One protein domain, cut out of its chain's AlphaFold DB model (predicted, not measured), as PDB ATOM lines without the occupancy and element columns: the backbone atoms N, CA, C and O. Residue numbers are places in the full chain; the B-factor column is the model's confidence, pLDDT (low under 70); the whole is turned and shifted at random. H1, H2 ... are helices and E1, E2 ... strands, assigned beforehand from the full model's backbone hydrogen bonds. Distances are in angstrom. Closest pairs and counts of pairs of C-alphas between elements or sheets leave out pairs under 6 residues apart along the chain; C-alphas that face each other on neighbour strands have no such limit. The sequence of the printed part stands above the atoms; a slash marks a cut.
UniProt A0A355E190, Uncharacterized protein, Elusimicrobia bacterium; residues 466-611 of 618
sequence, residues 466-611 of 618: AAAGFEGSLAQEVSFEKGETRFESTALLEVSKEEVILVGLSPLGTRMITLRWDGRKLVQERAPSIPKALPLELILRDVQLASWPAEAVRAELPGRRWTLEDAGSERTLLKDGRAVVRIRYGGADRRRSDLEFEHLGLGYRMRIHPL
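AT A GLANCE: This is residues 466 to 611 of the 618 residues of an uncharacterized protein of Elusimicrobia bacterium (UniProt A0A355E190). One twisted sheet of ten strands curls like part of a barrel round helix H1, which lies in the hollow near the middle of the whole. The curl stays open, its edge strands E5 and E6 apart, and the short helix H2 covers E6. The printed part has 146 residues with two named helices and ten named strands, which follow along the chain as E1 E2 E3 E4 E5 H1 H2 E6 E7 E8 E9 E10; the antiparallel sheet runs E5 E4 E3 E2 E1 E10 E9 E8 E7 E6. The class is mixed, helices and strands, and the whole is compact, with a radius of gyration of the C-alphas of 14.8 A and spans of 39 by 38 by 30 A.

IN THESE COORDINATES: E1, residues 472 to 482, begins at C-alpha (102.375, 69.965, 248.637), is 30.5 A long and bends by 52 degrees at residue 477. E2, residues 485 to 495, is 29.7 A long and bends by 57 degrees at residue 488. E3 is residues 500 to 505, E4 511 to 517 and E5 522 to 526, with lengths of 16.5, 17.6 and 12.8 A. H1, residues 536 to 547, is 16.8 A long and begins at C-alpha (81.267, 67.081, 245.573); H2, residues 550 to 555, is 8.8 A. E6 is residues 562 to 566, 13.3 A, and E7 570 to 575, 16.7 A. E8, residues 578 to 585, is 20.6 A long and bends by 56 degrees at residue 581. E9, residues 595 to 599, is 13.0 A; E10, residues 604 to 610, is 19.8 A and ends at C-alpha (99.264, 56.605, 244.959).

HOW THE PARTS SIT: E1 to E5 form one meander, each strand the antiparallel neighbour of the one before, and E6 to E10 another. In the hairpin E1 and E2, N 478 and O 489 are 2.8 A apart, within hydrogen-bond range. E1 of the one meander and E10 of the other are antiparallel neighbours, with 147 degrees between their N-to-C directions, and N 477 and O 609 are 2.8 A apart, within hydrogen-bond range. H1 and H2 make two layers with the sheet, on one face of it. The closest C-alphas of H1 and E3 are those of Leu 502 and Leu 540, 7.4 A; of H1 and E8, those of Ala 546 and Ile 583, 6.8 A. H2 is over E6 at a height over the sheet of 8.4 A and runs along the strands, at 14 degrees to E6 on the local plane; their closest C-alphas, Arg 554 and Leu 564, are 6.1 A apart. H1 and H2 are close but not clearly touching, at a steep tilt of 49 degrees, opposite ways; their closest C-alphas, Leu 545 and Val 553, are 6.8 A apart. In H1 and H2 every O i to N i+4 pair is within hydrogen-bond range.

THE WHOLE: The two C-alphas farthest apart, Leu 508 and Arg 560, are 43.3 A apart. The printed part has no cut and no long link. Mean pLDDT of the printed part is 94.9, and no printed residue is under 70.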
ATOM      1  N   ALA A 466      94.904  74.215 256.713       96.44
ATOM      2  CA  ALA A 466      95.951  74.126 257.738       96.44
ATOM      3  C   ALA A 466      95.846  72.920 258.705       96.44
ATOM      4  O   ALA A 466      96.813  72.618 259.403       96.44
ATOM      5  N   ALA A 467      94.711  72.211 258.762       97.06
ATOM      6  CA  ALA A 467      94.559  70.988 259.552       97.06
ATOM      7  C   ALA A 467      95.117  69.722 258.862       97.06
ATOM      8  O   ALA A 467      95.058  68.640 259.446       97.06
ATOM      9  N   ALA A 468      95.661  69.836 257.643       95.75
ATOM     10  CA  ALA A 468      96.222  68.718 256.880       95.75
ATOM     11  C   ALA A 468      97.459  68.077 257.518       95.75
ATOM     12  O   ALA A 468      97.694  66.886 257.339       95.75
ATOM     13  N   GLY A 469      98.274  68.846 258.248       93.81
ATOM     14  CA  GLY A 469      99.551  68.360 258.786       93.81
ATOM     15  C   GLY A 469     100.615  68.044 257.721       93.81
ATOM     16  O   GLY A 469     101.650  67.473 258.055       93.81
ATOM     17  N   PHE A 470     100.370  68.404 256.459       93.50
ATOM     18  CA  PHE A 470     101.329  68.413 255.355       93.50
ATOM     19  C   PHE A 470     100.954  69.524 254.362       93.50
ATOM     20  O   PHE A 470      99.842  70.048 254.405       93.50
ATOM     21  N   GLU A 471     101.887  69.862 253.479       95.88
ATOM     22  CA  GLU A 471     101.720  70.789 252.354       95.88
ATOM     23  C   GLU A 471     102.346  70.134 251.111       95.88
ATOM     24  O   GLU A 471     103.221  69.276 251.251       95.88
ATOM     25  N   GLY A 472     101.908  70.523 249.912       95.00
ATOM     26  CA  GLY A 472     102.375  69.965 248.637       95.00
ATOM     27  C   GLY A 472     101.283  69.241 247.846       95.00
ATOM     28  O   GLY A 472     100.091  69.391 248.126       95.00
ATOM     29  N   SER A 473     101.705  68.466 246.847       94.69
ATOM     30  CA  SER A 473     100.823  67.799 245.883       94.69
ATOM     31  C   SER A 473     100.843  66.277 246.033       94.69
ATOM     32  O   SER A 473     101.854  65.709 246.432       94.69
ATOM     33  N   LEU A 474      99.737  65.619 245.684       94.75
ATOM     34  CA  LEU A 474      99.615  64.166 245.539       94.75
ATOM     35  C   LEU A 474      98.855  63.849 244.246       94.75
ATOM     36  O   LEU A 474      97.778  64.406 244.010       94.75
ATOM     37  N   ALA A 475      99.375  62.919 243.448       95.81
ATOM     38  CA  ALA A 475      98.660  62.305 242.334       95.81
ATOM     39  C   ALA A 475      98.248  60.877 242.724       95.81
ATOM     40  O   ALA A 475      99.041  60.131 243.295       95.81
ATOM     41  N   GLN A 476      96.995  60.496 242.474       96.00
ATOM     42  CA  GLN A 476      96.458  59.192 242.872       96.00
ATOM     43  C   GLN A 476      95.487  58.656 241.817       96.00
ATOM     44  O   GLN A 476      94.626  59.392 241.335       96.00
ATOM     45  N   GLU A 477      95.575  57.374 241.481       97.25
ATOM     46  CA  GLU A 477      94.527  56.664 240.747       97.25
ATOM     47  C   GLU A 477      93.423  56.223 241.723       97.25
ATOM     48  O   GLU A 477      93.690  55.822 242.856       97.25
ATOM     49  N   VAL A 478      92.165  56.355 241.308       97.25
ATOM     50  CA  VAL A 478      90.976  56.120 242.130       97.25
ATOM     51  C   VAL A 478      89.970  55.288 241.344       97.25
ATOM     52  O   VAL A 478      89.261  55.814 240.475       97.25
ATOM     53  N   SER A 479      89.865  54.015 241.729       97.00
ATOM     54  CA  SER A 479      88.761  53.135 241.337       97.00
ATOM     55  C   SER A 479      87.573  53.370 242.262       97.00
ATOM     56  O   SER A 479      87.733  53.413 243.484       97.00
ATOM     57  N   PHE A 480      86.373  53.515 241.706       95.62
ATOM     58  CA  PHE A 480      85.120  53.671 242.447       95.62
ATOM     59  C   PHE A 480      84.132  52.566 242.064       95.62
ATOM     60  O   PHE A 480      83.896  52.322 240.883       95.62
ATOM     61  N   GLU A 481      83.493  51.943 243.058       96.00
ATOM     62  CA  GLU A 481      82.459  50.917 242.880       96.00
ATOM     63  C   GLU A 481      81.197  51.253 243.702       96.00
ATOM     64  O   GLU A 481      81.258  51.420 244.924       96.00
ATOM     65  N   LYS A 482      80.025  51.295 243.053       93.31
ATOM     66  CA  LYS A 482      78.705  51.406 243.699       93.31
ATOM     67  C   LYS A 482      77.647  50.610 242.930       93.31
ATOM     68  O   LYS A 482      77.116  51.075 241.920       93.31
ATOM     69  N   GLY A 483      77.299  49.429 243.440       92.38
ATOM     70  CA  GLY A 483      76.422  48.498 242.725       92.38
ATOM     71  C   GLY A 483      77.047  48.112 241.383       92.38
ATOM     72  O   GLY A 483      78.196  47.687 241.342       92.38
ATOM     73  N   GLU A 484      76.313  48.310 240.290       92.06
ATOM     74  CA  GLU A 484      76.812  48.095 238.922       92.06
ATOM     75  C   GLU A 484      77.655  49.268 238.391       92.06
ATOM     76  O   GLU A 484      78.390  49.114 237.418       92.06
ATOM     77  N   THR A 485      77.584  50.452 239.017       89.94
ATOM     78  CA  THR A 485      78.387  51.607 238.595       89.94
ATOM     79  C   THR A 485      79.837  51.424 239.020       89.94
ATOM     80  O   THR A 485      80.137  51.376 240.215       89.94
ATOM     81  N   ARG A 486      80.739  51.407 238.036       93.19
ATOM     82  CA  ARG A 486      82.185  51.518 238.234       93.19
ATOM     83  C   ARG A 486      82.746  52.673 237.418       93.19
ATOM     84  O   ARG A 486      82.284  52.900 236.300       93.19
ATOM     85  N   PHE A 487      83.733  53.379 237.956       90.62
ATOM     86  CA  PHE A 487      84.560  54.294 237.173       90.62
ATOM     87  C   PHE A 487      85.983  54.356 237.726       90.62
ATOM     88  O   PHE A 487      86.187  54.288 238.935       90.62
ATOM     89  N   GLU A 488      86.936  54.538 236.817       95.62
ATOM     90  CA  GLU A 488      88.328  54.862 237.121       95.62
ATOM     91  C   GLU A 488      88.553  56.366 236.938       95.62
ATOM     92  O   GLU A 488      87.881  57.014 236.124       95.62
ATOM     93  N   SER A 489      89.479  56.944 237.696       96.12
ATOM     94  CA  SER A 489      89.797  58.372 237.641       96.12
ATOM     95  C   SER A 489      91.170  58.676 238.236       96.12
ATOM     96  O   SER A 489      91.646  57.938 239.090       96.12
ATOM     97  N   THR A 490      91.784  59.790 237.841       97.50
ATOM     98  CA  THR A 490      92.981  60.319 238.514       97.50
ATOM     99  C   THR A 490      92.584  61.512 239.373       97.50
ATOM    100  O   THR A 490      92.012  62.484 238.874       97.50
ATOM    101  N   ALA A 491      92.887  61.452 240.666       97.00
ATOM    102  CA  ALA A 491      92.769  62.562 241.596       97.00
ATOM    103  C   ALA A 491      94.120  63.277 241.719       97.00
ATOM    104  O   ALA A 491      95.131  62.653 242.036       97.00
ATOM    105  N   LEU A 492      94.129  64.591 241.493       97.62
ATOM    106  CA  LEU A 492      95.254  65.468 241.812       97.62
ATOM    107  C   LEU A 492      94.840  66.354 242.988       97.62
ATOM    108  O   LEU A 492      93.889  67.133 242.871       97.62
ATOM    109  N   LEU A 493      95.525  66.212 244.118       97.62
ATOM    110  CA  LEU A 493      95.289  66.970 245.343       97.62
ATOM    111  C   LEU A 493      96.473  67.909 245.590       97.62
ATOM    112  O   LEU A 493      97.602  67.447 245.674       97.62
ATOM    113  N   GLU A 494      96.213  69.199 245.760       98.00
ATOM    114  CA  GLU A 494      97.193  70.222 246.148       98.00
ATOM    115  C   GLU A 494      96.762  70.833 247.490       98.00
ATOM    116  O   GLU A 494      95.578  71.125 247.700       98.00
ATOM    117  N   VAL A 495      97.706  70.984 248.423       97.88
ATOM    118  CA  VAL A 495      97.445  71.395 249.810       97.88
ATOM    119  C   VAL A 495      98.419  72.486 250.250       97.88
ATOM    120  O   VAL A 495      99.633  72.278 250.260       97.88
ATOM    121  N   SER A 496      97.879  73.615 250.703       97.94
ATOM    122  CA  SER A 496      98.595  74.633 251.480       97.94
ATOM    123  C   SER A 496      97.892  74.898 252.820       97.94
ATOM    124  O   SER A 496      96.893  74.261 253.167       97.94
ATOM    125  N   LYS A 497      98.391  75.864 253.602       96.44
ATOM    126  CA  LYS A 497      97.724  76.322 254.838       96.44
ATOM    127  C   LYS A 497      96.457  77.124 254.545       96.44
ATOM    128  O   LYS A 497      95.560  77.183 255.386       96.44
ATOM    129  N   GLU A 498      96.401  77.736 253.367       97.25
ATOM    130  CA  GLU A 498      95.356  78.650 252.916       97.25
ATOM    131  C   GLU A 498      94.277  77.959 252.076       97.25
ATOM    132  O   GLU A 498      93.124  78.379 252.137       97.25
ATOM    133  N   GLU A 499      94.617  76.923 251.299       97.94
ATOM    134  CA  GLU A 499      93.695  76.301 250.344       97.94
ATOM    135  C   GLU A 499      93.955  74.795 250.146       97.94
ATOM    136  O   GLU A 499      95.090  74.326 250.176       97.94
ATOM    137  N   VAL A 500      92.882  74.035 249.912       98.50
ATOM    138  CA  VAL A 500      92.937  72.687 249.324       98.50
ATOM    139  C   VAL A 500      92.316  72.740 247.934       98.50
ATOM    140  O   VAL A 500      91.179  73.202 247.785       98.50
ATOM    141  N   ILE A 501      93.026  72.223 246.934       98.56
ATOM    142  CA  ILE A 501      92.532  72.065 245.565       98.56
ATOM    143  C   ILE A 501      92.468  70.571 245.241       98.56
ATOM    144  O   ILE A 501      93.457  69.863 245.389       98.56
ATOM    145  N   LEU A 502      91.311  70.086 244.786       98.56
ATOM    146  CA  LEU A 502      91.138  68.715 244.297       98.56
ATOM    147  C   LEU A 502      90.638  68.746 242.852       98.56
ATOM    148  O   LEU A 502      89.550  69.255 242.571       98.56
ATOM    149  N   VAL A 503      91.413  68.169 241.941       98.38
ATOM    150  CA  VAL A 503      91.054  67.992 240.533       98.38
ATOM    151  C   VAL A 503      90.801  66.514 240.269       98.38
ATOM    152  O   VAL A 503      91.672  65.684 240.503       98.38
ATOM    153  N   GLY A 504      89.615  66.183 239.759       97.44
ATOM    154  CA  GLY A 504      89.301  64.833 239.287       97.44
ATOM    155  C   GLY A 504      89.378  64.774 237.766       97.44
ATOM    156  O   GLY A 504      88.678  65.535 237.089       97.44
ATOM    157  N   LEU A 505      90.203  63.878 237.231       97.50
ATOM    158  CA  LEU A 505      90.387  63.617 235.802       97.50
ATOM    159  C   LEU A 505      89.803  62.249 235.429       97.50
ATOM    160  O   LEU A 505      89.852  61.310 236.220       97.50
ATOM    161  N   SER A 506      89.276  62.118 234.213       95.75
ATOM    162  CA  SER A 506      88.994  60.802 233.628       95.75
ATOM    163  C   SER A 506      90.303  60.077 233.260       95.75
ATOM    164  O   SER A 506      91.338  60.738 233.146       95.75
ATOM    165  N   PRO A 507      90.275  58.767 232.944       92.62
ATOM    166  CA  PRO A 507      91.449  58.033 232.446       92.62
ATOM    167  C   PRO A 507      92.028  58.577 231.126       92.62
ATOM    168  O   PRO A 507      93.120  58.204 230.720       92.62
ATOM    169  N   LEU A 508      91.308  59.483 230.448       94.19
ATOM    170  CA  LEU A 508      91.767  60.220 229.263       94.19
ATOM    171  C   LEU A 508      92.245  61.647 229.614       94.19
ATOM    172  O   LEU A 508      92.148  62.555 228.788       94.19
ATOM    173  N   GLY A 509      92.648  61.893 230.865       94.38
ATOM    174  CA  GLY A 509      93.120  63.191 231.365       94.38
ATOM    175  C   GLY A 509      92.078  64.322 231.348       94.38
ATOM    176  O   GLY A 509      92.409  65.480 231.597       94.38
ATOM    177  N   THR A 510      90.810  64.033 231.039       96.25
ATOM    178  CA  THR A 510      89.783  65.072 230.869       96.25
ATOM    179  C   THR A 510      89.239  65.503 232.227       96.25
ATOM    180  O   THR A 510      88.718  64.676 232.974       96.25
ATOM    181  N   ARG A 511      89.318  66.802 232.547       97.56
ATOM    182  CA  ARG A 511      88.871  67.334 233.845       97.56
ATOM    183  C   ARG A 511      87.366  67.158 234.048       97.56
ATOM    184  O   ARG A 511      86.555  67.787 233.372       97.56
ATOM    185  N   MET A 512      87.012  66.325 235.022       97.00
ATOM    186  CA  MET A 512      85.644  66.025 235.431       97.00
ATOM    187  C   MET A 512      85.153  66.971 236.529       97.00
ATOM    188  O   MET A 512      84.013  67.432 236.464       97.00
ATOM    189  N   ILE A 513      86.000  67.283 237.517       97.75
ATOM    190  CA  ILE A 513      85.690  68.209 238.618       97.75
ATOM    191  C   ILE A 513      86.903  69.062 239.004       97.75
ATOM    192  O   ILE A 513      88.045  68.620 238.871       97.75
ATOM    193  N   THR A 514      86.630  70.254 239.536       98.38
ATOM    194  CA  THR A 514      87.594  71.097 240.261       98.38
ATOM    195  C   THR A 514      86.946  71.518 241.572       98.38
ATOM    196  O   THR A 514      85.886  72.143 241.548       98.38
ATOM    197  N   LEU A 515      87.562  71.224 242.711       98.44
ATOM    198  CA  LEU A 515      87.148  71.723 244.021       98.44
ATOM    199  C   LEU A 515      88.249  72.618 244.575       98.44
ATOM    200  O   LEU A 515      89.423  72.282 244.459       98.44
ATOM    201  N   ARG A 516      87.869  73.749 245.167       98.56
ATOM    202  CA  ARG A 516      88.780  74.695 245.823       98.56
ATOM    203  C   ARG A 516      88.188  75.126 247.157       98.56
ATOM    204  O   ARG A 516      87.043  75.581 247.188       98.56
ATOM    205  N   TRP A 517      88.932  74.946 248.243       98.38
ATOM    206  CA  TRP A 517      88.446  75.094 249.615       98.38
ATOM    207  C   TRP A 517      89.419  75.910 250.466       98.38
ATOM    208  O   TRP A 517      90.503  75.435 250.787       98.38
ATOM    209  N   ASP A 518      89.002  77.109 250.877       97.12
ATOM    210  CA  ASP A 518      89.789  78.058 251.690       97.12
ATOM    211  C   ASP A 518      89.518  77.942 253.213       97.12
ATOM    212  O   ASP A 518      89.790  78.855 253.997       97.12
ATOM    213  N   GLY A 519      88.883  76.847 253.647       95.19
ATOM    214  CA  GLY A 519      88.398  76.672 255.022       95.19
ATOM    215  C   GLY A 519      87.088  77.405 255.352       95.19
ATOM    216  O   GLY A 519      86.621  77.319 256.487       95.19
ATOM    217  N   ARG A 520      86.488  78.147 254.408       94.38
ATOM    218  CA  ARG A 520      85.259  78.947 254.615       94.38
ATOM    219  C   ARG A 520      84.246  78.821 253.475       94.38
ATOM    220  O   ARG A 520      83.039  78.920 253.703       94.38
ATOM    221  N   LYS A 521      84.724  78.638 252.248       95.06
ATOM    222  CA  LYS A 521      83.974  78.635 250.995       95.06
ATOM    223  C   LYS A 521      84.511  77.530 250.092       95.06
ATOM    224  O   LYS A 521      85.683  77.518 249.727       95.06
ATOM    225  N   LEU A 522      83.618  76.642 249.662       96.44
ATOM    226  CA  LEU A 522      83.909  75.669 248.612       96.44
ATOM    227  C   LEU A 522      83.496  76.254 247.258       96.44
ATOM    228  O   LEU A 522      82.317  76.527 247.028       96.44
ATOM    229  N   VAL A 523      84.455  76.438 246.355       97.31
ATOM    230  CA  VAL A 523      84.191  76.669 244.930       97.31
ATOM    231  C   VAL A 523      84.210  75.315 244.222       97.31
ATOM    232  O   VAL A 523      85.091  74.494 244.472       97.31
ATOM    233  N   GLN A 524      83.222  75.078 243.358       97.19
ATOM    234  CA  GLN A 524      83.058  73.825 242.620       97.19
ATOM    235  C   GLN A 524      82.909  74.100 241.124       97.19
ATOM    236  O   GLN A 524      82.009  74.829 240.709       97.19
ATOM    237  N   GLU A 525      83.723  73.434 240.318       97.31
ATOM    238  CA  GLU A 525      83.500  73.229 238.892       97.31
ATOM    239  C   GLU A 525      83.167  71.752 238.657       97.31
ATOM    240  O   GLU A 525      83.729  70.869 239.308       97.31
ATOM    241  N   ARG A 526      82.273  71.467 237.707       96.31
ATOM    242  CA  ARG A 526      81.995  70.101 237.253       96.31
ATOM    243  C   ARG A 526      81.694  70.073 235.759       96.31
ATOM    244  O   ARG A 526      81.016  70.968 235.252       96.31
ATOM    245  N   ALA A 527      82.193  69.056 235.070       95.62
ATOM    246  CA  ALA A 527      81.902  68.808 233.667       95.62
ATOM    247  C   ALA A 527      80.407  68.471 233.469       95.62
ATOM    248  O   ALA A 527      79.782  67.928 234.385       95.62
ATOM    249  N   PRO A 528      79.817  68.728 232.282       93.00
ATOM    250  CA  PRO A 528      78.411  68.411 232.009       93.00
ATOM    251  C   PRO A 528      78.045  66.927 232.169       93.00
ATOM    252  O   PRO A 528      76.881  66.614 232.396       93.00
ATOM    253  N   SER A 529      79.030  66.030 232.067       88.00
ATOM    254  CA  SER A 529      78.899  64.586 232.283       88.00
ATOM    255  C   SER A 529      78.727  64.184 233.752       88.00
ATOM    256  O   SER A 529      78.244  63.087 234.018       88.00
ATOM    257  N   ILE A 530      79.099  65.038 234.714       91.19
ATOM    258  CA  ILE A 530      79.017  64.720 236.144       91.19
ATOM    259  C   ILE A 530      77.625  65.077 236.688       91.19
ATOM    260  O   ILE A 530      77.247  66.256 236.676       91.19
ATOM    261  N   PRO A 531      76.849  64.104 237.215       86.94
ATOM    262  CA  PRO A 531      75.495  64.351 237.690       86.94
ATOM    263  C   PRO A 531      75.414  65.471 238.733       86.94
ATOM    264  O   PRO A 531      76.168  65.514 239.707       86.94
ATOM    265  N   LYS A 532      74.424  66.358 238.585       87.94
ATOM    266  CA  LYS A 532      74.137  67.418 239.574       87.94
ATOM    267  C   LYS A 532      73.729  66.865 240.947       87.94
ATOM    268  O   LYS A 532      73.866  67.569 241.938       87.94
ATOM    269  N   ALA A 533      73.255  65.619 240.995       85.56
ATOM    270  CA  ALA A 533      72.898  64.912 242.222       85.56
ATOM    271  C   ALA A 533      74.112  64.390 243.020       85.56
ATOM    272  O   ALA A 533      73.931  63.965 244.155       85.56
ATOM    273  N   LEU A 534      75.328  64.416 242.457       86.31
ATOM    274  CA  LEU A 534      76.550  64.049 243.174       86.31
ATOM    275  C   LEU A 534      77.011  65.236 244.052       86.31
ATOM    276  O   LEU A 534      77.359  66.285 243.490       86.31
ATOM    277  N   PRO A 535      77.017  65.120 245.396       90.44
ATOM    278  CA  PRO A 535      77.614  66.127 246.267       90.44
ATOM    279  C   PRO A 535      79.138  66.022 246.167       90.44
ATOM    280  O   PRO A 535      79.719  64.994 246.502       90.44
ATOM    281  N   LEU A 536      79.802  67.076 245.697       92.94
ATOM    282  CA  LEU A 536      81.267  67.081 245.573       92.94
ATOM    283  C   LEU A 536      81.937  67.487 246.893       92.94
ATOM    284  O   LEU A 536      83.076  67.118 247.157       92.94
ATOM    285  N   GLU A 537      81.173  68.148 247.764       93.69
ATOM    286  CA  GLU A 537      81.444  68.314 249.188       93.69
ATOM    287  C   GLU A 537      81.796  66.969 249.844       93.69
ATOM    288  O   GLU A 537      82.730  66.896 250.636       93.69
ATOM    289  N   LEU A 538      81.078  65.896 249.482       92.44
ATOM    290  CA  LEU A 538      81.306  64.553 250.014       92.44
ATOM    291  C   LEU A 538      82.639  63.962 249.539       92.44
ATOM    292  O   LEU A 538      83.314  63.320 250.331       92.44
ATOM    293  N   ILE A 539      83.048  64.220 248.293       93.94
ATOM    294  CA  ILE A 539      84.327  63.732 247.749       93.94
ATOM    295  C   ILE A 539      85.500  64.392 248.485       93.94
ATOM    296  O   ILE A 539      86.426  63.710 248.913       93.94
ATOM    297  N   LEU A 540      85.436  65.708 248.721       96.44
ATOM    298  CA  LEU A 540      86.444  66.389 249.540       96.44
ATOM    299  C   LEU A 540      86.434  65.872 250.993       96.44
ATOM    300  O   LEU A 540      87.495  65.659 251.575       96.44
ATOM    301  N   ARG A 541      85.249  65.597 251.556       95.62
ATOM    302  CA  ARG A 541      85.063  64.997 252.891       95.62
ATOM    303  C   ARG A 541      85.563  63.545 252.968       95.62
ATOM    304  O   ARG A 541      85.949  63.099 254.048       95.62
ATOM    305  N   ASP A 542      85.564  62.794 251.867       95.50
ATOM    306  CA  ASP A 542      86.190  61.468 251.749       95.50
ATOM    307  C   ASP A 542      87.719  61.595 251.747       95.50
ATOM    308  O   ASP A 542      88.369  60.987 252.596       95.50
ATOM    309  N   VAL A 543      88.286  62.448 250.886       95.44
ATOM    310  CA  VAL A 543      89.742  62.678 250.785       95.44
ATOM    311  C   VAL A 543      90.333  63.196 252.101       95.44
ATOM    312  O   VAL A 543      91.337  62.668 252.579       95.44
ATOM    313  N   GLN A 544      89.685  64.169 252.750       96.06
ATOM    314  CA  GLN A 544      90.119  64.648 254.066       96.06
ATOM    315  C   GLN A 544      90.029  63.545 255.131       96.06
ATOM    316  O   GLN A 544      90.968  63.360 255.905       96.06
ATOM    317  N   LEU A 545      88.947  62.755 255.151       95.94
ATOM    318  CA  LEU A 545      88.802  61.640 256.096       95.94
ATOM    319  C   LEU A 545      89.831  60.521 255.856       95.94
ATOM    320  O   LEU A 545      90.220  59.854 256.815       95.94
ATOM    321  N   ALA A 546      90.293  60.321 254.622       95.44
ATOM    322  CA  ALA A 546      91.355  59.373 254.300       95.44
ATOM    323  C   ALA A 546      92.738  59.876 254.747       95.44
ATOM    324  O   ALA A 546      93.453  59.139 255.431       95.44
ATOM    325  N   SER A 547      93.087  61.123 254.418       93.69
ATOM    326  CA  SER A 547      94.481  61.592 254.449       93.69
ATOM    327  C   SER A 547      94.856  62.507 255.627       93.69
ATOM    328  O   SER A 547      96.043  62.629 255.922       93.69
ATOM    329  N   TRP A 548      93.905  63.148 256.326       95.56
ATOM    330  CA  TRP A 548      94.235  64.098 257.408       95.56
ATOM    331  C   TRP A 548      94.545  63.374 258.745       95.56
ATOM    332  O   TRP A 548      94.058  62.258 258.986       95.56
ATOM    333  N   PRO A 549      95.317  63.991 259.666       95.94
ATOM    334  CA  PRO A 549      95.594  63.466 261.005       95.94
ATOM    335  C   PRO A 549      94.332  63.126 261.809       95.94
ATOM    336  O   PRO A 549      93.321  63.825 261.735       95.94
ATOM    337  N   ALA A 550      94.394  62.064 262.619       96.12
ATOM    338  CA  ALA A 550      93.237  61.567 263.375       96.12
ATOM    339  C   ALA A 550      92.638  62.630 264.311       96.12
ATOM    340  O   ALA A 550      91.422  62.804 264.353       96.12
ATOM    341  N   GLU A 551      93.491  63.377 265.015       96.06
ATOM    342  CA  GLU A 551      93.052  64.400 265.972       96.06
ATOM    343  C   GLU A 551      92.427  65.621 265.279       96.06
ATOM    344  O   GLU A 551      91.457  66.182 265.782       96.06
ATOM    345  N   ALA A 552      92.921  65.982 264.087       96.00
ATOM    346  CA  ALA A 552      92.341  67.040 263.260       96.00
ATOM    347  C   ALA A 552      90.922  66.676 262.795       96.00
ATOM    348  O   ALA A 552      90.006  67.488 262.892       96.00
ATOM    349  N   VAL A 553      90.715  65.427 262.362       96.06
ATOM    350  CA  VAL A 553      89.380  64.916 262.019       96.06
ATOM    351  C   VAL A 553      88.471  64.879 263.247       96.06
ATOM    352  O   VAL A 553      87.336  65.335 263.158       96.06
ATOM    353  N   ARG A 554      88.953  64.389 264.401       95.56
ATOM    354  CA  ARG A 554      88.173  64.335 265.655       95.56
ATOM    355  C   ARG A 554      87.709  65.712 266.137       95.56
ATOM    356  O   ARG A 554      86.614  65.796 266.687       95.56
ATOM    357  N   ALA A 555      88.512  66.758 265.939       93.56
ATOM    358  CA  ALA A 555      88.180  68.121 266.354       93.56
ATOM    359  C   ALA A 555      86.981  68.718 265.589       93.56
ATOM    360  O   ALA A 555      86.182  69.434 266.185       93.56
ATOM    361  N   GLU A 556      86.826  68.379 264.305       92.19
ATOM    362  CA  GLU A 556      85.789  68.923 263.409       92.19
ATOM    363  C   GLU A 556      84.535  68.025 263.287       92.19
ATOM    364  O   GLU A 556      83.636  68.299 262.487       92.19
ATOM    365  N   LEU A 557      84.432  66.937 264.066       92.50
ATOM    366  CA  LEU A 557      83.253  66.063 264.029       92.50
ATOM    367  C   LEU A 557      82.000  66.780 264.579       92.50
ATOM    368  O   LEU A 557      82.047  67.335 265.682       92.50
ATOM    369  N   PRO A 558      80.843  66.730 263.881       86.81
ATOM    370  CA  PRO A 558      79.663  67.513 264.252       86.81
ATOM    371  C   PRO A 558      78.915  66.940 265.474       86.81
ATOM    372  O   PRO A 558      77.862  66.304 265.376       86.81
ATOM    373  N   GLY A 559      79.453  67.228 266.659       80.56
ATOM    374  CA  GLY A 559      78.862  66.933 267.962       80.56
ATOM    375  C   GLY A 559      79.016  65.480 268.430       80.56
ATOM    376  O   GLY A 559      79.475  64.598 267.712       80.56
ATOM    377  N   ARG A 560      78.570  65.218 269.669       82.31
ATOM    378  CA  ARG A 560      78.804  63.970 270.435       82.31
ATOM    379  C   ARG A 560      78.253  62.667 269.822       82.31
ATOM    380  O   ARG A 560      78.383  61.621 270.446       82.31
ATOM    381  N   ARG A 561      77.598  62.719 268.658       89.69
ATOM    382  CA  ARG A 561      77.084  61.534 267.946       89.69
ATOM    383  C   ARG A 561      78.115  60.912 267.008       89.69
ATOM    384  O   ARG A 561      77.959  59.744 266.669       89.69
ATOM    385  N   TRP A 562      79.119  61.673 266.578       93.50
ATOM    386  CA  TRP A 562      80.161  61.197 265.675       93.50
ATOM    387  C   TRP A 562      81.453  60.915 266.446       93.50
ATOM    388  O   TRP A 562      81.848  61.705 267.304       93.50
ATOM    389  N   THR A 563      82.119  59.805 266.132       95.19
ATOM    390  CA  THR A 563      83.426  59.434 266.701       95.19
ATOM    391  C   THR A 563      84.341  58.858 265.623       95.19
ATOM    392  O   THR A 563      83.871  58.247 264.663       95.19
ATOM    393  N   LEU A 564      85.656  59.052 265.778       97.12
ATOM    394  CA  LEU A 564      86.672  58.486 264.889       97.12
ATOM    395  C   LEU A 564      87.605  57.550 265.658       97.12
ATOM    396  O   LEU A 564      88.466  57.995 266.429       97.12
ATOM    397  N   GLU A 565      87.461  56.263 265.388       97.56
ATOM    398  CA  GLU A 565      88.403  55.226 265.788       97.56
ATOM    399  C   GLU A 565      89.529  55.164 264.748       97.56
ATOM    400  O   GLU A 565      89.287  55.212 263.542       97.56
ATOM    401  N   ASP A 566      90.777  55.117 265.209       97.06
ATOM    402  CA  ASP A 566      91.956  55.093 264.344       97.06
ATOM    403  C   ASP A 566      93.006  54.182 264.989       97.06
ATOM    404  O   ASP A 566      93.442  54.438 266.112       97.06
ATOM    405  N   ALA A 567      93.340  53.092 264.298       94.75
ATOM    406  CA  ALA A 567      94.201  52.008 264.769       94.75
ATOM    407  C   ALA A 567      95.481  51.858 263.920       94.75
ATOM    408  O   ALA A 567      96.096  50.793 263.894       94.75
ATOM    409  N   GLY A 568      95.881  52.900 263.181       92.06
ATOM    410  CA  GLY A 568      97.054  52.861 262.298       92.06
ATOM    411  C   GLY A 568      96.769  52.198 260.945       92.06
ATOM    412  O   GLY A 568      96.803  52.886 259.926       92.06
ATOM    413  N   SER A 569      96.427  50.909 260.919       95.06
ATOM    414  CA  SER A 569      96.100  50.176 259.680       95.06
ATOM    415  C   SER A 569      94.634  50.296 259.243       95.06
ATOM    416  O   SER A 569      94.346  50.200 258.052       95.06
ATOM    417  N   GLU A 570      93.707  50.557 260.170       97.25
ATOM    418  CA  GLU A 570      92.291  50.824 259.873       97.25
ATOM    419  C   GLU A 570      91.812  52.088 260.614       97.25
ATOM    420  O   GLU A 570      92.210  52.358 261.752       97.25
ATOM    421  N   ARG A 571      90.958  52.877 259.957       97.75
ATOM    422  CA  ARG A 571      90.262  54.055 260.490       97.75
ATOM    423  C   ARG A 571      88.762  53.872 260.270       97.75
ATOM    424  O   ARG A 571      88.330  53.620 259.149       97.75
ATOM    425  N   THR A 572      87.964  54.047 261.319       98.12
ATOM    426  CA  THR A 572      86.504  53.899 261.269       98.12
ATOM    427  C   THR A 572      85.827  55.167 261.783       98.12
ATOM    428  O   THR A 572      86.087  55.626 262.895       98.12
ATOM    429  N   LEU A 573      84.933  55.733 260.970       96.88
ATOM    430  CA  LEU A 573      84.051  56.835 261.353       96.88
ATOM    431  C   LEU A 573      82.697  56.258 261.763       96.88
ATOM    432  O   LEU A 573      82.029  55.602 260.957       96.88
ATOM    433  N   LEU A 574      82.278  56.529 262.996       95.44
ATOM    434  CA  LEU A 574      81.020  56.051 263.558       95.44
ATOM    435  C   LEU A 574      80.032  57.201 263.759       95.44
ATOM    436  O   LEU A 574      80.421  58.324 264.076       95.44
ATOM    437  N   LYS A 575      78.742  56.887 263.629       93.94
ATOM    438  CA  LYS A 575      77.603  57.745 263.969       93.94
ATOM    439  C   LYS A 575      76.660  56.977 264.886       93.94
ATOM    440  O   LYS A 575      76.237  55.875 264.542       93.94
ATOM    441  N   ASP A 576      76.335  57.544 266.043       93.38
ATOM    442  CA  ASP A 576      75.480  56.920 267.062       93.38
ATOM    443  C   ASP A 576      75.942  55.483 267.422       93.38
ATOM    444  O   ASP A 576      75.137  54.570 267.597       93.38
ATOM    445  N   GLY A 577      77.267  55.276 267.477       94.19
ATOM    446  CA  GLY A 577      77.908  53.982 267.755       94.19
ATOM    447  C   GLY A 577      77.921  52.979 266.591       94.19
ATOM    448  O   GLY A 577      78.312  51.833 266.786       94.19
ATOM    449  N   ARG A 578      77.494  53.370 265.382       95.31
ATOM    450  CA  ARG A 578      77.472  52.513 264.181       95.31
ATOM    451  C   ARG A 578      78.499  52.989 263.161       95.31
ATOM    452  O   ARG A 578      78.528  54.176 262.853       95.31
ATOM    453  N   ALA A 579      79.299  52.084 262.601       95.94
ATOM    454  CA  ALA A 579      80.247  52.423 261.539       95.94
ATOM    455  C   ALA A 579      79.521  52.943 260.279       95.94
ATOM    456  O   ALA A 579      78.598  52.305 259.774       95.94
ATOM    457  N   VAL A 580      79.949  54.105 259.779       95.81
ATOM    458  CA  VAL A 580      79.417  54.774 258.575       95.81
ATOM    459  C   VAL A 580      80.444  54.785 257.445       95.81
ATOM    460  O   VAL A 580      80.058  54.646 256.283       95.81
ATOM    461  N   VAL A 581      81.730  54.908 257.791       97.31
ATOM    462  CA  VAL A 581      82.875  54.760 256.882       97.31
ATOM    463  C   VAL A 581      83.938  53.895 257.554       97.31
ATOM    464  O   VAL A 581      84.184  54.043 258.751       97.31
ATOM    465  N   ARG A 582      84.589  53.040 256.769       98.44
ATOM    466  CA  ARG A 582      85.810  52.307 257.111       98.44
ATOM    467  C   ARG A 582      86.885  52.632 256.073       98.44
ATOM    468  O   ARG A 582      86.572  52.733 254.892       98.44
ATOM    469  N   ILE A 583      88.136  52.770 256.498       98.44
ATOM    470  CA  ILE A 583      89.292  53.018 255.629       98.44
ATOM    471  C   ILE A 583      90.428  52.103 256.072       98.44
ATOM    472  O   ILE A 583      90.792  52.121 257.246       98.44
ATOM    473  N   ARG A 584      90.982  51.311 255.154       98.31
ATOM    474  CA  ARG A 584      92.117  50.407 255.391       98.31
ATOM    475  C   ARG A 584      93.322  50.890 254.610       98.31
ATOM    476  O   ARG A 584      93.177  51.179 253.427       98.31
ATOM    477  N   TYR A 585      94.487  50.931 255.241       97.75
ATOM    478  CA  TYR A 585      95.729  51.414 254.640       97.75
ATOM    479  C   TYR A 585      96.708  50.254 254.427       97.75
ATOM    480  O   TYR A 585      96.916  49.445 255.332       97.75
ATOM    481  N   GLY A 586      97.323  50.185 253.245       95.94
ATOM    482  CA  GLY A 586      98.329  49.179 252.893       95.94
ATOM    483  C   GLY A 586      99.714  49.434 253.499       95.94
ATOM    484  O   GLY A 586     100.557  48.542 253.492       95.94
ATOM    485  N   GLY A 587      99.960  50.629 254.047       92.94
ATOM    486  CA  GLY A 587     101.250  51.024 254.613       92.94
ATOM    487  C   GLY A 587     101.143  52.105 255.690       92.94
ATOM    488  O   GLY A 587     100.057  52.570 256.036       92.94
ATOM    489  N   ALA A 588     102.295  52.484 256.251       88.56
ATOM    490  CA  ALA A 588     102.373  53.434 257.362       88.56
ATOM    491  C   ALA A 588     102.242  54.909 256.924       88.56
ATOM    492  O   ALA A 588     101.570  55.678 257.612       88.56
ATOM    493  N   ASP A 589     102.830  55.313 255.787       90.25
ATOM    494  CA  ASP A 589     102.506  56.611 255.175       90.25
ATOM    495  C   ASP A 589     101.246  56.470 254.320       90.25
ATOM    496  O   ASP A 589     101.288  56.047 253.166       90.25
ATOM    497  N   ARG A 590     100.125  56.891 254.903       90.12
ATOM    498  CA  ARG A 590      98.777  56.842 254.327       90.12
ATOM    499  C   ARG A 590      98.597  57.621 253.022       90.12
ATOM    500  O   ARG A 590      97.596  57.405 252.349       90.12
ATOM    501  N   ARG A 591      99.510  58.537 252.678       88.31
ATOM    502  CA  ARG A 591      99.488  59.272 251.397       88.31
ATOM    503  C   ARG A 591     100.261  58.536 250.303       88.31
ATOM    504  O   ARG A 591      99.956  58.717 249.131       88.31
ATOM    505  N   ARG A 592     101.252  57.726 250.697       89.38
ATOM    506  CA  ARG A 592     102.168  56.962 249.828       89.38
ATOM    507  C   ARG A 592     101.918  55.445 249.885       89.38
ATOM    508  O   ARG A 592     102.757  54.669 249.445       89.38
ATOM    509  N   SER A 593     100.771  55.018 250.415       93.50
ATOM    510  CA  SER A 593     100.307  53.628 250.400       93.50
ATOM    511  C   SER A 593      98.929  53.510 249.765       93.50
ATOM    512  O   SER A 593      98.098  54.396 249.962       93.50
ATOM    513  N   ASP A 594      98.649  52.369 249.137       96.69
ATOM    514  CA  ASP A 594      97.290  51.986 248.746       96.69
ATOM    515  C   ASP A 594      96.308  52.102 249.919       96.69
ATOM    516  O   ASP A 594      96.665  51.829 251.074       96.69
ATOM    517  N   LEU A 595      95.050  52.443 249.638       97.38
ATOM    518  CA  LEU A 595      93.976  52.335 250.624       97.38
ATOM    519  C   LEU A 595      92.652  51.855 250.025       97.38
ATOM    520  O   LEU A 595      92.314  52.150 248.879       97.38
ATOM    521  N   GLU A 596      91.883  51.122 250.829       98.25
ATOM    522  CA  GLU A 596      90.496  50.749 250.546       98.25
ATOM    523  C   GLU A 596      89.569  51.608 251.410       98.25
ATOM    524  O   GLU A 596      89.633  51.572 252.640       98.25
ATOM    525  N   PHE A 597      88.693  52.375 250.767       98.25
ATOM    526  CA  PHE A 597      87.727  53.264 251.404       98.25
ATOM    527  C   PHE A 597      86.316  52.698 251.219       98.25
ATOM    528  O   PHE A 597      85.874  52.492 250.095       98.25
ATOM    529  N   GLU A 598      85.574  52.466 252.298       98.06
ATOM    530  CA  GLU A 598      84.258  51.820 252.286       98.06
ATOM    531  C   GLU A 598      83.225  52.685 253.021       98.06
ATOM    532  O   GLU A 598      83.186  52.736 254.253       98.06
ATOM    533  N   HIS A 599      82.346  53.360 252.273       96.62
ATOM    534  CA  HIS A 599      81.289  54.197 252.838       96.62
ATOM    535  C   HIS A 599      80.020  53.372 253.099       96.62
ATOM    536  O   HIS A 599      79.011  53.506 252.402       96.62
ATOM    537  N   LEU A 600      80.059  52.542 254.144       95.56
ATOM    538  CA  LEU A 600      78.965  51.671 254.608       95.56
ATOM    539  C   LEU A 600      77.582  52.349 254.575       95.56
ATOM    540  O   LEU A 600      76.620  51.770 254.080       95.56
ATOM    541  N   GLY A 601      77.482  53.602 255.037       88.75
ATOM    542  CA  GLY A 601      76.214  54.348 255.070       88.75
ATOM    543  C   GLY A 601      75.656  54.808 253.711       88.75
ATOM    544  O   GLY A 601      74.529  55.292 253.665       88.75
ATOM    545  N   LEU A 602      76.423  54.697 252.619       91.50
ATOM    546  CA  LEU A 602      76.045  55.134 251.265       91.50
ATOM    547  C   LEU A 602      76.291  54.064 250.183       91.50
ATOM    548  O   LEU A 602      76.019  54.322 249.006       91.50
ATOM    549  N   GLY A 603      76.764  52.874 250.568       94.25
ATOM    550  CA  GLY A 603      76.860  51.693 249.707       94.25
ATOM    551  C   GLY A 603      77.893  51.783 248.581       94.25
ATOM    552  O   GLY A 603      77.660  51.197 247.528       94.25
ATOM    553  N   TYR A 604      78.988  52.528 248.766       95.38
ATOM    554  CA  TYR A 604      80.094  52.586 247.801       95.38
ATOM    555  C   TYR A 604      81.445  52.255 248.425       95.38
ATOM    556  O   TYR A 604      81.648  52.390 249.636       95.38
ATOM    557  N   ARG A 605      82.370  51.847 247.558       97.38
ATOM    558  CA  ARG A 605      83.770  51.580 247.862       97.38
ATOM    559  C   ARG A 605      84.663  52.330 246.875       97.38
ATOM    560  O   ARG A 605      84.266  52.551 245.735       97.38
ATOM    561  N   MET A 606      85.863  52.689 247.308       97.31
ATOM    562  CA  MET A 606      86.950  53.125 246.439       97.31
ATOM    563  C   MET A 606      88.231  52.364 246.784       97.31
ATOM    564  O   MET A 606      88.431  52.012 247.950       97.31
ATOM    565  N   ARG A 607      89.112  52.147 245.804       97.69
ATOM    566  CA  ARG A 607      90.538  51.890 246.072       97.69
ATOM    567  C   ARG A 607      91.325  53.061 245.519       97.69
ATOM    568  O   ARG A 607      91.089  53.456 244.378       97.69
ATOM    569  N   ILE A 608      92.208  53.611 246.342       96.50
ATOM    570  CA  ILE A 608      93.074  54.726 245.976       96.50
ATOM    571  C   ILE A 608      94.508  54.208 245.953       96.50
ATOM    572  O   ILE A 608      94.992  53.699 246.963       96.50
ATOM    573  N   HIS A 609      95.150  54.350 244.801       96.62
ATOM    574  CA  HIS A 609      96.515  53.933 244.519       96.62
ATOM    575  C   HIS A 609      97.364  55.196 244.313       96.62
ATOM    576  O   HIS A 609      97.091  55.961 243.385       96.62
ATOM    577  N   PRO A 610      98.351  55.489 245.178       94.75
ATOM    578  CA  PRO A 610      99.264  56.605 244.959       94.75
ATOM    579  C   PRO A 610     100.032  56.410 243.652       94.75
ATOM    580  O   PRO A 610     100.595  55.342 243.416       94.75
ATOM    581  N   LEU A 611     100.076  57.448 242.823       92.81
ATOM    582  CA  LEU A 611     101.010  57.500 241.706       92.81
ATOM    583  C   LEU A 611     102.387  57.934 242.244       92.81
ATOM    584  O   LEU A 611     102.444  58.620 243.272       92.81
TER     585      LEU A 611